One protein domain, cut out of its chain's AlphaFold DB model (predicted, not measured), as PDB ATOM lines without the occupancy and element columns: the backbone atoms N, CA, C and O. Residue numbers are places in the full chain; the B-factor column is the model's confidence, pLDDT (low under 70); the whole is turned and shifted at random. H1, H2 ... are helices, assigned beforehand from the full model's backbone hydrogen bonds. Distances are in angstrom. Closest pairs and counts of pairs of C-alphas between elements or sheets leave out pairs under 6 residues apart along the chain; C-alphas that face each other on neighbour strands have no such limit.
ATOM      1  N   THR A  35     -20.129 -52.002  59.572       54.06
ATOM      2  CA  THR A  35     -21.201 -51.213  58.951       54.06
ATOM      3  C   THR A  35     -20.832 -50.579  57.603       54.06
ATOM      4  O   THR A  35     -21.684 -50.551  56.716       54.06
ATOM      5  N   SER A  36     -19.584 -50.139  57.391       60.94
ATOM      6  CA  SER A  36     -19.158 -49.531  56.118       60.94
ATOM      7  C   SER A  36     -19.049 -50.550  54.982       60.94
ATOM      8  O   SER A  36     -19.295 -50.210  53.831       60.94
ATOM      9  N   LYS A  37     -18.765 -51.823  55.287       63.59
ATOM     10  CA  LYS A  37     -18.692 -52.901  54.282       63.59
ATOM     11  C   LYS A  37     -20.053 -53.497  53.928       63.59
ATOM     12  O   LYS A  37     -20.209 -54.077  52.855       63.59
ATOM     13  N   VAL A  38     -21.044 -53.374  54.809       72.69
ATOM     14  CA  VAL A  38     -22.393 -53.915  54.574       72.69
ATOM     15  C   VAL A  38     -23.175 -53.028  53.606       72.69
ATOM     16  O   VAL A  38     -23.852 -53.548  52.723       72.69
ATOM     17  N   PHE A  39     -23.039 -51.705  53.706       78.31
ATOM     18  CA  PHE A  39     -23.821 -50.759  52.904       78.31
ATOM     19  C   PHE A  39     -23.622 -50.894  51.373       78.31
ATOM     20  O   PHE A  39     -24.626 -51.003  50.664       78.31
ATOM     21  N   PRO A  40     -22.386 -50.997  50.832       79.12
ATOM     22  CA  PRO A  40     -22.170 -51.201  49.397       79.12
ATOM     23  C   PRO A  40     -22.725 -52.543  48.908       79.12
ATOM     24  O   PRO A  40     -23.349 -52.615  47.852       79.12
ATOM     25  N   ASN A  41     -22.545 -53.609  49.697       81.38
ATOM     26  CA  ASN A  41     -22.998 -54.954  49.341       81.38
ATOM     27  C   ASN A  41     -24.528 -55.070  49.355       81.38
ATOM     28  O   ASN A  41     -25.101 -55.690  48.465       81.38
ATOM     29  N   VAL A  42     -25.202 -54.430  50.318       82.50
ATOM     30  CA  VAL A  42     -26.671 -54.351  50.356       82.50
ATOM     31  C   VAL A  42     -27.196 -53.560  49.160       82.50
ATOM     32  O   VAL A  42     -28.123 -54.016  48.496       82.50
ATOM     33  N   PHE A  43     -26.573 -52.426  48.821       81.75
ATOM     34  CA  PHE A  43     -26.935 -51.649  47.633       81.75
ATOM     35  C   PHE A  43     -26.801 -52.475  46.340       81.75
ATOM     36  O   PHE A  43     -27.715 -52.496  45.514       81.75
ATOM     37  N   PHE A  44     -25.707 -53.224  46.181       82.62
ATOM     38  CA  PHE A  44     -25.507 -54.128  45.046       82.62
ATOM     39  C   PHE A  44     -26.572 -55.232  44.970       82.62
ATOM     40  O   PHE A  44     -27.143 -55.501  43.916       82.62
ATOM     41  N   LEU A  45     -26.898 -55.844  46.106       81.94
ATOM     42  CA  LEU A  45     -27.880 -56.923  46.162       81.94
ATOM     43  C   LEU A  45     -29.298 -56.409  45.859       81.94
ATOM     44  O   LEU A  45     -30.028 -57.032  45.090       81.94
ATOM     45  N   CYS A  46     -29.660 -55.228  46.371       82.06
ATOM     46  CA  CYS A  46     -30.922 -54.558  46.057       82.06
ATOM     47  C   CYS A  46     -31.020 -54.137  44.584       82.06
ATOM     48  O   CYS A  46     -32.085 -54.276  43.982       82.06
ATOM     49  N   THR A  47     -29.931 -53.645  43.985       81.38
ATOM     50  CA  THR A  47     -29.915 -53.251  42.565       81.38
ATOM     51  C   THR A  47     -30.040 -54.456  41.632       81.38
ATOM     52  O   THR A  47     -30.821 -54.392  40.682       81.38
ATOM     53  N   ILE A  48     -29.376 -55.582  41.927       81.75
ATOM     54  CA  ILE A  48     -29.552 -56.840  41.179       81.75
ATOM     55  C   ILE A  48     -30.975 -57.376  41.335       81.75
ATOM     56  O   ILE A  48     -31.623 -57.705  40.340       81.75
ATOM     57  N   LEU A  49     -31.480 -57.443  42.569       83.75
ATOM     58  CA  LEU A  49     -32.823 -57.951  42.839       83.75
ATOM     59  C   LEU A  49     -33.889 -57.099  42.134       83.75
ATOM     60  O   LEU A  49     -34.832 -57.641  41.556       83.75
ATOM     61  N   GLY A  50     -33.704 -55.776  42.119       78.75
ATOM     62  CA  GLY A  50     -34.545 -54.841  41.378       78.75
ATOM     63  C   GLY A  50     -34.476 -55.048  39.864       78.75
ATOM     64  O   GLY A  50     -35.518 -55.069  39.215       78.75
ATOM     65  N   ALA A  51     -33.282 -55.263  39.306       79.94
ATOM     66  CA  ALA A  51     -33.084 -55.494  37.873       79.94
ATOM     67  C   ALA A  51     -33.724 -56.797  37.367       79.94
ATOM     68  O   ALA A  51     -34.198 -56.843  36.235       79.94
ATOM     69  N   ILE A  52     -33.739 -57.846  38.196       81.88
ATOM     70  CA  ILE A  52     -34.354 -59.139  37.860       81.88
ATOM     71  C   ILE A  52     -35.879 -59.077  38.020       81.88
ATOM     72  O   ILE A  52     -36.609 -59.651  37.216       81.88
ATOM     73  N   SER A  53     -36.365 -58.379  39.051       83.06
ATOM     74  CA  SER A  53     -37.793 -58.363  39.401       83.06
ATOM     75  C   SER A  53     -38.604 -57.341  38.601       83.06
ATOM     76  O   SER A  53     -39.811 -57.513  38.437       83.06
ATOM     77  N   LEU A  54     -37.972 -56.268  38.112       82.50
ATOM     78  CA  LEU A  54     -38.632 -55.190  37.375       82.50
ATOM     79  C   LEU A  54     -37.892 -54.893  36.062       82.50
ATOM     80  O   LEU A  54     -36.679 -54.708  36.036       82.50
ATOM     81  N   SER A  55     -38.631 -54.747  34.961       76.25
ATOM     82  CA  SER A  55     -38.067 -54.395  33.645       76.25
ATOM     83  C   SER A  55     -37.636 -52.924  33.533       76.25
ATOM     84  O   SER A  55     -36.775 -52.579  32.726       76.25
ATOM     85  N   TRP A  56     -38.206 -52.047  34.363       73.94
ATOM     86  CA  TRP A  56     -37.904 -50.612  34.412       73.94
ATOM     87  C   TRP A  56     -36.460 -50.271  34.851       73.94
ATOM     88  O   TRP A  56     -35.789 -49.536  34.120       73.94
ATOM     89  N   PRO A  57     -35.914 -50.820  35.959       80.38
ATOM     90  CA  PRO A  57     -34.533 -50.566  36.381       80.38
ATOM     91  C   PRO A  57     -33.478 -51.158  35.443       80.38
ATOM     92  O   PRO A  57     -32.311 -50.793  35.547       80.38
ATOM     93  N   LEU A  58     -33.850 -52.013  34.486       79.56
ATOM     94  CA  LEU A  58     -32.897 -52.611  33.551       79.56
ATOM     95  C   LEU A  58     -32.211 -51.541  32.684       79.56
ATOM     96  O   LEU A  58     -31.002 -51.597  32.481       79.56
ATOM     97  N   ARG A  59     -32.943 -50.494  32.273       81.94
ATOM     98  CA  ARG A  59     -32.364 -49.325  31.575       81.94
ATOM     99  C   ARG A  59     -31.474 -48.474  32.481       81.94
ATOM    100  O   ARG A  59     -30.541 -47.839  32.004       81.94
ATOM    101  N   TRP A  60     -31.750 -48.438  33.779       83.31
ATOM    102  CA  TRP A  60     -30.913 -47.722  34.742       83.31
ATOM    103  C   TRP A  60     -29.605 -48.474  35.001       83.31
ATOM    104  O   TRP A  60     -28.539 -47.867  34.959       83.31
ATOM    105  N   VAL A  61     -29.650 -49.802  35.136       84.69
ATOM    106  CA  VAL A  61     -28.450 -50.643  35.274       84.69
ATOM    107  C   VAL A  61     -27.580 -50.607  34.020       84.69
ATOM    108  O   VAL A  61     -26.369 -50.423  34.128       84.69
ATOM    109  N   LEU A  62     -28.184 -50.694  32.832       85.62
ATOM    110  CA  LEU A  62     -27.447 -50.676  31.563       85.62
ATOM    111  C   LEU A  62     -26.721 -49.342  31.303       85.62
ATOM    112  O   LEU A  62     -25.732 -49.310  30.571       85.62
ATOM    113  N   SER A  63     -27.186 -48.252  31.923       86.88
ATOM    114  CA  SER A  63     -26.538 -46.939  31.837       86.88
ATOM    115  C   SER A  63     -25.185 -46.868  32.556       86.88
ATOM    116  O   SER A  63     -24.424 -45.943  32.304       86.88
ATOM    117  N   GLY A  64     -24.884 -47.815  33.453       84.75
ATOM    118  CA  GLY A  64     -23.660 -47.821  34.260       84.75
ATOM    119  C   GLY A  64     -23.710 -46.932  35.511       84.75
ATOM    120  O   GLY A  64     -22.857 -47.082  36.383       84.75
ATOM    121  N   ALA A  65     -24.729 -46.075  35.668       86.19
ATOM    122  CA  ALA A  65     -24.895 -45.194  36.830       86.19
ATOM    123  C   ALA A  65     -24.878 -45.923  38.195       86.19
ATOM    124  O   ALA A  65     -24.106 -45.519  39.069       86.19
ATOM    125  N   PRO A  66     -25.654 -47.008  38.419       86.31
ATOM    126  CA  PRO A  66     -25.609 -47.723  39.696       86.31
ATOM    127  C   PRO A  66     -24.280 -48.457  39.915       86.31
ATOM    128  O   PRO A  66     -23.858 -48.609  41.057       86.31
ATOM    129  N   ILE A  67     -23.597 -48.865  38.841       87.44
ATOM    130  CA  ILE A  67     -22.274 -49.499  38.925       87.44
ATOM    131  C   ILE A  67     -21.238 -48.467  39.383       87.44
ATOM    132  O   ILE A  67     -20.451 -48.764  40.273       87.44
ATOM    133  N   LEU A  68     -21.291 -47.239  38.858       86.00
ATOM    134  CA  LEU A  68     -20.427 -46.131  39.278       86.00
ATOM    135  C   LEU A  68     -20.651 -45.743  40.744       86.00
ATOM    136  O   LEU A  68     -19.704 -45.521  41.496       86.00
ATOM    137  N   VAL A  69     -21.910 -45.685  41.179       87.19
ATOM    138  CA  VAL A  69     -22.243 -45.445  42.591       87.19
ATOM    139  C   VAL A  69     -21.702 -46.573  43.470       87.19
ATOM    140  O   VAL A  69     -21.114 -46.309  44.517       87.19
ATOM    141  N   TYR A  70     -21.873 -47.824  43.040       86.06
ATOM    142  CA  TYR A  70     -21.376 -48.982  43.769       86.06
ATOM    143  C   TYR A  70     -19.851 -48.974  43.896       86.06
ATOM    144  O   TYR A  70     -19.351 -49.205  44.995       86.06
ATOM    145  N   THR A  71     -19.105 -48.660  42.830       83.75
ATOM    146  CA  THR A  71     -17.638 -48.577  42.909       83.75
ATOM    147  C   THR A  71     -17.206 -47.508  43.909       83.75
ATOM    148  O   THR A  71     -16.387 -47.798  44.775       83.75
ATOM    149  N   VAL A  72     -17.834 -46.325  43.893       84.06
ATOM    150  CA  VAL A  72     -17.552 -45.245  44.857       84.06
ATOM    151  C   VAL A  72     -17.830 -45.653  46.304       84.06
ATOM    152  O   VAL A  72     -16.991 -45.404  47.173       84.06
ATOM    153  N   LEU A  73     -18.963 -46.307  46.566       83.19
ATOM    154  CA  LEU A  73     -19.310 -46.824  47.895       83.19
ATOM    155  C   LEU A  73     -18.332 -47.908  48.361       83.19
ATOM    156  O   LEU A  73     -17.908 -47.932  49.514       83.19
ATOM    157  N   LEU A  74     -17.946 -48.802  47.454       81.06
ATOM    158  CA  LEU A  74     -16.986 -49.856  47.741       81.06
ATOM    159  C   LEU A  74     -15.597 -49.258  48.033       81.06
ATOM    160  O   LEU A  74     -14.945 -49.672  48.986       81.06
ATOM    161  N   GLY A  75     -15.182 -48.225  47.294       75.62
ATOM    162  CA  GLY A  75     -13.950 -47.475  47.540       75.62
ATOM    163  C   GLY A  75     -13.892 -46.823  48.926       75.62
ATOM    164  O   GLY A  75     -12.853 -46.879  49.581       75.62
ATOM    165  N   GLU A  76     -15.007 -46.267  49.415       79.06
ATOM    166  CA  GLU A  76     -15.106 -45.770  50.796       79.06
ATOM    167  C   GLU A  76     -14.938 -46.901  51.819       79.06
ATOM    168  O   GLU A  76     -14.176 -46.763  52.775       79.06
ATOM    169  N   ALA A  77     -15.589 -48.047  51.602       78.69
ATOM    170  CA  ALA A  77     -15.513 -49.182  52.520       78.69
ATOM    171  C   ALA A  77     -14.091 -49.762  52.669       78.69
ATOM    172  O   ALA A  77     -13.755 -50.320  53.718       78.69
ATOM    173  N   TYR A  78     -13.255 -49.620  51.634       72.69
ATOM    174  CA  TYR A  78     -11.838 -50.002  51.644       72.69
ATOM    175  C   TYR A  78     -10.883 -48.853  52.011       72.69
ATOM    176  O   TYR A  78      -9.673 -49.071  52.042       72.69
ATOM    177  N   GLY A  79     -11.389 -47.648  52.297       68.00
ATOM    178  CA  GLY A  79     -10.572 -46.479  52.646       68.00
ATOM    179  C   GLY A  79      -9.767 -45.890  51.480       68.00
ATOM    180  O   GLY A  79      -8.890 -45.064  51.694       68.00
ATOM    181  N   GLN A  80     -10.049 -46.290  50.239       68.88
ATOM    182  CA  GLN A  80      -9.352 -45.853  49.020       68.88
ATOM    183  C   GLN A  80     -10.255 -44.916  48.205       68.88
ATOM    184  O   GLN A  80     -10.521 -45.117  47.017       68.88
ATOM    185  N   ARG A  81     -10.822 -43.911  48.877       70.75
ATOM    186  CA  ARG A  81     -11.868 -43.068  48.303       70.75
ATOM    187  C   ARG A  81     -11.301 -42.061  47.300       70.75
ATOM    188  O   ARG A  81     -10.499 -41.207  47.656       70.75
ATOM    189  N   ILE A  82     -11.807 -42.112  46.068       67.38
ATOM    190  CA  ILE A  82     -11.607 -41.063  45.057       67.38
ATOM    191  C   ILE A  82     -12.409 -39.820  45.446       67.38
ATOM    192  O   ILE A  82     -13.603 -39.933  45.728       67.38
ATOM    193  N   LEU A  83     -11.765 -38.649  45.406       68.56
ATOM    194  CA  LEU A  83     -12.341 -37.342  45.767       68.56
ATOM    195  C   LEU A  83     -12.839 -37.303  47.229       68.56
ATOM    196  O   LEU A  83     -14.039 -37.147  47.473       68.56
ATOM    197  N   PRO A  84     -11.935 -37.403  48.226       68.94
ATOM    198  CA  PRO A  84     -12.314 -37.370  49.643       68.94
ATOM    199  C   PRO A  84     -13.018 -36.065  50.063       68.94
ATOM    200  O   PRO A  84     -13.741 -36.054  51.055       68.94
ATOM    201  N   PHE A  85     -12.858 -34.983  49.292       76.31
ATOM    202  CA  PHE A  85     -13.448 -33.670  49.568       76.31
ATOM    203  C   PHE A  85     -14.953 -33.567  49.268       76.31
ATOM    204  O   PHE A  85     -15.627 -32.685  49.794       76.31
ATOM    205  N   VAL A  86     -15.501 -34.442  48.420       79.62
ATOM    206  CA  VAL A  86     -16.920 -34.408  48.029       79.62
ATOM    207  C   VAL A  86     -17.701 -35.360  48.935       79.62
ATOM    208  O   VAL A  86     -17.242 -36.476  49.116       79.62
ATOM    209  N   PRO A  87     -18.875 -35.032  49.499       84.50
ATOM    210  CA  PRO A  87     -19.713 -36.011  50.204       84.50
ATOM    211  C   PRO A  87     -20.288 -37.100  49.277       84.50
ATOM    212  O   PRO A  87     -20.517 -36.881  48.092       84.50
ATOM    213  N   ILE A  88     -20.573 -38.302  49.783       82.75
ATOM    214  CA  ILE A  88     -21.095 -39.395  48.930       82.75
ATOM    215  C   ILE A  88     -22.491 -39.087  48.413       82.75
ATOM    216  O   ILE A  88     -22.802 -39.374  47.256       82.75
ATOM    217  N   TRP A  89     -23.320 -38.452  49.242       84.75
ATOM    218  CA  TRP A  89     -24.669 -38.081  48.840       84.75
ATOM    219  C   TRP A  89     -24.662 -37.138  47.636       84.75
ATOM    220  O   TRP A  89     -25.573 -37.219  46.820       84.75
ATOM    221  N   THR A  90     -23.648 -36.274  47.481       87.75
ATOM    222  CA  THR A  90     -23.594 -35.361  46.334       87.75
ATOM    223  C   THR A  90     -23.225 -36.115  45.072       87.75
ATOM    224  O   THR A  90     -23.847 -35.867  44.052       87.75
ATOM    225  N   ILE A  91     -22.299 -37.080  45.133       85.12
ATOM    226  CA  ILE A  91     -21.968 -37.944  43.984       85.12
ATOM    227  C   ILE A  91     -23.188 -38.781  43.587       85.12
ATOM    228  O   ILE A  91     -23.546 -38.863  42.415       85.12
ATOM    229  N   PHE A  92     -23.874 -39.367  44.569       88.19
ATOM    230  CA  PHE A  92     -25.099 -40.121  44.330       88.19
ATOM    231  C   PHE A  92     -26.188 -39.248  43.693       88.19
ATOM    232  O   PHE A  92     -26.803 -39.644  42.703       88.19
ATOM    233  N   ALA A  93     -26.417 -38.050  44.231       88.81
ATOM    234  CA  ALA A  93     -27.427 -37.134  43.721       88.81
ATOM    235  C   ALA A  93     -27.086 -36.627  42.315       88.81
ATOM    236  O   ALA A  93     -27.966 -36.609  41.461       88.81
ATOM    237  N   THR A  94     -25.829 -36.262  42.041       90.75
ATOM    238  CA  THR A  94     -25.422 -35.739  40.727       90.75
ATOM    239  C   THR A  94     -25.512 -36.801  39.644       90.75
ATOM    240  O   THR A  94     -26.054 -36.521  38.579       90.75
ATOM    241  N   VAL A  95     -25.058 -38.027  39.912       89.94
ATOM    242  CA  VAL A  95     -25.113 -39.129  38.940       89.94
ATOM    243  C   VAL A  95     -26.563 -39.503  38.625       89.94
ATOM    244  O   VAL A  95     -26.915 -39.662  37.457       89.94
ATOM    245  N   ASN A  96     -27.432 -39.587  39.638       90.19
ATOM    246  CA  ASN A  96     -28.846 -39.902  39.422       90.19
ATOM    247  C   ASN A  96     -29.630 -38.746  38.784       90.19
ATOM    248  O   ASN A  96     -30.496 -38.995  37.949       90.19
ATOM    249  N   LEU A  97     -29.319 -37.491  39.121       90.62
ATOM    250  CA  LEU A  97     -29.918 -36.321  38.476       90.62
ATOM    251  C   LEU A  97     -29.500 -36.236  37.005       90.62
ATOM    252  O   LEU A  97     -30.347 -36.040  36.134       90.62
ATOM    253  N   LEU A  98     -28.216 -36.457  36.713       90.88
ATOM    254  CA  LEU A  98     -27.706 -36.486  35.348       90.88
ATOM    255  C   LEU A  98     -28.331 -37.631  34.546       90.88
ATOM    256  O   LEU A  98     -28.726 -37.419  33.401       90.88
ATOM    257  N   TYR A  99     -28.504 -38.809  35.153       89.81
ATOM    258  CA  TYR A  99     -29.256 -39.907  34.550       89.81
ATOM    259  C   TYR A  99     -30.715 -39.520  34.275       89.81
ATOM    260  O   TYR A  99     -31.193 -39.752  33.170       89.81
ATOM    261  N   ALA A 100     -31.417 -38.901  35.230       90.12
ATOM    262  CA  ALA A 100     -32.821 -38.518  35.072       90.12
ATOM    263  C   ALA A 100     -33.028 -37.537  33.907       90.12
ATOM    264  O   ALA A 100     -33.949 -37.714  33.111       90.12
ATOM    265  N   VAL A 101     -32.134 -36.553  33.760       91.06
ATOM    266  CA  VAL A 101     -32.124 -35.636  32.609       91.06
ATOM    267  C   VAL A 101     -31.779 -36.397  31.325       91.06
ATOM    268  O   VAL A 101     -32.466 -36.252  30.314       91.06
ATOM    269  N   SER A 102     -30.763 -37.263  31.371       88.31
ATOM    270  CA  SER A 102     -30.280 -38.013  30.203       88.31
ATOM    271  C   SER A 102     -31.277 -39.051  29.692       88.31
ATOM    272  O   SER A 102     -31.331 -39.316  28.496       88.31
ATOM    273  N   ALA A 103     -32.119 -39.598  30.568       87.81
ATOM    274  CA  ALA A 103     -33.142 -40.582  30.234       87.81
ATOM    275  C   ALA A 103     -34.331 -39.992  29.453       87.81
ATOM    276  O   ALA A 103     -35.112 -40.751  28.880       87.81
ATOM    277  N   THR A 104     -34.468 -38.661  29.396       92.06
ATOM    278  CA  THR A 104     -35.543 -37.995  28.637       92.06
ATOM    279  C   THR A 104     -35.372 -38.108  27.120       92.06
ATOM    280  O   THR A 104     -36.352 -38.009  26.384       92.06
ATOM    281  N   SER A 105     -34.146 -38.348  26.641       92.69
ATOM    282  CA  SER A 105     -33.824 -38.461  25.219       92.69
ATOM    283  C   SER A 105     -33.014 -39.720  24.938       92.69
ATOM    284  O   SER A 105     -32.043 -40.025  25.625       92.69
ATOM    285  N   TRP A 106     -33.377 -40.438  23.874       91.38
ATOM    286  CA  TRP A 106     -32.681 -41.661  23.467       91.38
ATOM    287  C   TRP A 106     -31.202 -41.413  23.131       91.38
ATOM    288  O   TRP A 106     -30.350 -42.207  23.517       91.38
ATOM    289  N   LEU A 107     -30.883 -40.294  22.467       90.81
ATOM    290  CA  LEU A 107     -29.502 -39.929  22.128       90.81
ATOM    291  C   LEU A 107     -28.688 -39.604  23.390       90.81
ATOM    292  O   LEU A 107     -27.583 -40.111  23.570       90.81
ATOM    293  N   LEU A 108     -29.255 -38.778  24.273       88.06
ATOM    294  CA  LEU A 108     -28.583 -38.311  25.485       88.06
ATOM    295  C   LEU A 108     -28.313 -39.473  26.453       88.06
ATOM    296  O   LEU A 108     -27.249 -39.525  27.062       88.06
ATOM    297  N   TYR A 109     -29.221 -40.450  26.511       90.19
ATOM    298  CA  TYR A 109     -29.031 -41.698  27.243       90.19
ATOM    299  C   TYR A 109     -27.797 -42.477  26.766       90.19
ATOM    300  O   TYR A 109     -26.991 -42.907  27.591       90.19
ATOM    301  N   TRP A 110     -27.617 -42.651  25.451       89.94
ATOM    302  CA  TRP A 110     -26.463 -43.382  24.916       89.94
ATOM    303  C   TRP A 110     -25.151 -42.628  25.107       89.94
ATOM    304  O   TRP A 110     -24.150 -43.257  25.435       89.94
ATOM    305  N   VAL A 111     -25.156 -41.298  24.967       91.19
ATOM    306  CA  VAL A 111     -23.983 -40.460  25.272       91.19
ATOM    307  C   VAL A 111     -23.615 -40.579  26.751       91.19
ATOM    308  O   VAL A 111     -22.461 -40.840  27.078       91.19
ATOM    309  N   PHE A 112     -24.599 -40.472  27.645       90.31
ATOM    310  CA  PHE A 112     -24.391 -40.653  29.078       90.31
ATOM    311  C   PHE A 112     -23.822 -42.040  29.396       90.31
ATOM    312  O   PHE A 112     -22.819 -42.133  30.096       90.31
ATOM    313  N   ALA A 113     -24.400 -43.110  28.842       89.12
ATOM    314  CA  ALA A 113     -23.897 -44.469  29.036       89.12
ATOM    315  C   ALA A 113     -22.459 -44.623  28.506       89.12
ATOM    316  O   ALA A 113     -21.600 -45.172  29.197       89.12
ATOM    317  N   ALA A 114     -22.167 -44.080  27.320       89.50
ATOM    318  CA  ALA A 114     -20.834 -44.103  26.723       89.50
ATOM    319  C   ALA A 114     -19.790 -43.337  27.552       89.50
ATOM    320  O   ALA A 114     -18.629 -43.726  27.542       89.50
ATOM    321  N   CYS A 115     -20.177 -42.297  28.299       88.19
ATOM    322  CA  CYS A 115     -19.298 -41.603  29.249       88.19
ATOM    323  C   CYS A 115     -19.229 -42.299  30.623       88.19
ATOM    324  O   CYS A 115     -18.195 -42.264  31.296       88.19
ATOM    325  N   CYS A 116     -20.312 -42.949  31.051       88.62
ATOM    326  CA  CYS A 116     -20.401 -43.600  32.355       88.62
ATOM    327  C   CYS A 116     -19.520 -44.857  32.435       88.62
ATOM    328  O   CYS A 116     -18.871 -45.096  33.447       88.62
ATOM    329  N   TRP A 117     -19.434 -45.655  31.369       86.75
ATOM    330  CA  TRP A 117     -18.607 -46.869  31.367       86.75
ATOM    331  C   TRP A 117     -17.092 -46.598  31.489       86.75
ATOM    332  O   TRP A 117     -16.446 -47.225  32.333       86.75
ATOM    333  N   PRO A 118     -16.504 -45.639  30.746       85.69
ATOM    334  CA  PRO A 118     -15.124 -45.214  30.954       85.69
ATOM    335  C   PRO A 118     -14.889 -44.644  32.349       85.69
ATOM    336  O   PRO A 118     -13.874 -44.951  32.960       85.69
ATOM    337  N   THR A 119     -15.821 -43.855  32.889       84.44
ATOM    338  CA  THR A 119     -15.668 -43.297  34.243       84.44
ATOM    339  C   THR A 119     -15.754 -44.367  35.327       84.44
ATOM    340  O   THR A 119     -15.021 -44.265  36.301       84.44
ATOM    341  N   VAL A 120     -16.543 -45.433  35.145       85.38
ATOM    342  CA  VAL A 120     -16.514 -46.631  36.008       85.38
ATOM    343  C   VAL A 120     -15.152 -47.321  35.951       85.38
ATOM    344  O   VAL A 120     -14.621 -47.697  36.993       85.38
ATOM    345  N   LEU A 121     -14.574 -47.482  34.758       80.56
ATOM    346  CA  LEU A 121     -13.259 -48.104  34.577       80.56
ATOM    347  C   LEU A 121     -12.146 -47.253  35.204       80.56
ATOM    348  O   LEU A 121     -11.283 -47.763  35.908       80.56
ATOM    349  N   ILE A 122     -12.197 -45.941  34.997       79.94
ATOM    350  CA  ILE A 122     -11.267 -44.991  35.604       79.94
ATOM    351  C   ILE A 122     -11.431 -44.999  37.130       79.94
ATOM    352  O   ILE A 122     -10.445 -45.101  37.858       79.94
ATOM    353  N   ALA A 123     -12.666 -44.954  37.634       81.00
ATOM    354  CA  ALA A 123     -12.944 -45.005  39.064       81.00
ATOM    355  C   ALA A 123     -12.488 -46.328  39.691       81.00
ATOM    356  O   ALA A 123     -11.961 -46.319  40.795       81.00
ATOM    357  N   SER A 124     -12.630 -47.460  39.002       74.81
ATOM    358  CA  SER A 124     -12.166 -48.745  39.529       74.81
ATOM    359  C   SER A 124     -10.638 -48.840  39.570       74.81
ATOM    360  O   SER A 124     -10.104 -49.322  40.568       74.81
ATOM    361  N   LEU A 125      -9.926 -48.298  38.573       71.19
ATOM    362  CA  LEU A 125      -8.460 -48.169  38.605       71.19
ATOM    363  C   LEU A 125      -7.993 -47.298  39.778       71.19
ATOM    364  O   LEU A 125      -7.077 -47.657  40.516       71.19
ATOM    365  N   PHE A 126      -8.658 -46.164  39.990       68.38
ATOM    366  CA  PHE A 126      -8.304 -45.235  41.058       68.38
ATOM    367  C   PHE A 126      -8.820 -45.650  42.448       68.38
ATOM    368  O   PHE A 126      -8.293 -45.147  43.433       68.38
ATOM    369  N   GLN A 127      -9.786 -46.559  42.604       71.62
ATOM    370  CA  GLN A 127     -10.275 -47.011  43.926       71.62
ATOM    371  C   GLN A 127      -9.642 -48.312  44.394       71.62
ATOM    372  O   GLN A 127      -9.437 -48.498  45.590       71.62
ATOM    373  N   PHE A 128      -9.328 -49.229  43.484       68.69
ATOM    374  CA  PHE A 128      -8.830 -50.540  43.869       68.69
ATOM    375  C   PHE A 128      -7.351 -50.630  43.547       68.69
ATOM    376  O   PHE A 128      -6.955 -50.665  42.387       68.69
ATOM    377  N   ASN A 129      -6.520 -50.755  44.584       57.00
ATOM    378  CA  ASN A 129      -5.119 -51.162  44.451       57.00
ATOM    379  C   ASN A 129      -5.023 -52.673  44.129       57.00
ATOM    380  O   ASN A 129      -4.291 -53.429  44.763       57.00
ATOM    381  N   ALA A 130      -5.883 -53.142  43.223       52.09
ATOM    382  CA  ALA A 130      -6.038 -54.536  42.854       52.09
ATOM    383  C   ALA A 130      -5.155 -54.854  41.635       52.09
ATOM    384  O   ALA A 130      -4.969 -53.997  40.769       52.09
ATOM    385  N   PRO A 131      -4.662 -56.099  41.503       51.31
ATOM    386  CA  PRO A 131      -3.733 -56.534  40.450       51.31
ATOM    387  C   PRO A 131      -4.355 -56.601  39.036       51.31
ATOM    388  O   PRO A 131      -3.885 -57.352  38.187       51.31
TER     389      PRO A 131
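What this domain is: This is residues 35 to 131 of the 375 residues of an uncharacterized protein of Phaeosphaeria nodorum (strain SN15 / ATCC MYA-4574 / FGSC 10173) (UniProt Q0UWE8). Three helices, H3, H4 and H5, make an up-and-down bundle, each running against the one before it, and H1 packs along H3 as a fourth rod, away from H4 and H5. The short H2 sits near one end and joins H1 to H3, the middle helix. The printed part has 97 residues with five named helices, H1 to H5 in chain order, and no named strand; the class is all helix. It is compact, with a radius of gyration of the C-alphas of 13.5 A and spans of 37 by 27 by 27 A.

Where its parts are: H1, residues 35 to 53, begins at C-alpha 35 (-21.201, -51.213, 58.951) and is 26.6 A long from first to last C-alpha. H2 is residues 56 to 62, 10.8 A. H3 is residues 65 to 77, 18.7 A. H4 is residues 88 to 102, 20.9 A. H5, residues 106 to 127, 30.8 A, ends at C-alpha 127 (-10.275, -47.011, 43.926).

How they stand to each other: H3 is the hub. H1 touches it, opposite ways at a shallow tilt of 19 degrees; the closest C-alphas, of Ser 36 and Ala 77, are 5.1 A apart. H3 and H4 form a helical hairpin at 7 degrees, closest at the C-alphas of Val 69 and Phe 92, 6.3 A. H5 touches H3, the same way at 18 degrees, closest at the C-alphas of Leu 68 and Val 120, 5.1 A. H4 and H5, a hairpin at 25 degrees, touch with residues 99 to 102 and 108 to 112 alone; the C-alphas of Ser 102 and Tyr 109, the closest, are 4.9 A apart. H1 touches H2 with residues 47 to 52 alone, at a steep tilt of 61 degrees, closest at the C-alphas of Ala 51 and Leu 58, 5.2 A. H1 is apart from H4 and H5. Every O i to N i+4 pair is within hydrogen-bond range in H3 and H4, against 13 of 15 in H1, 2 of 3 in H2 and 17 of 18 in H5.

The domain as a whole: The farthest C-alphas, of Thr 35 and Leu 107, are 39.4 A apart. The printed part has no cut and no long link. The mean pLDDT of the printed part is 81.1; residues 35 to 37, 79 to 80, 82 to 84, 126 and 128 to 131 are under 70.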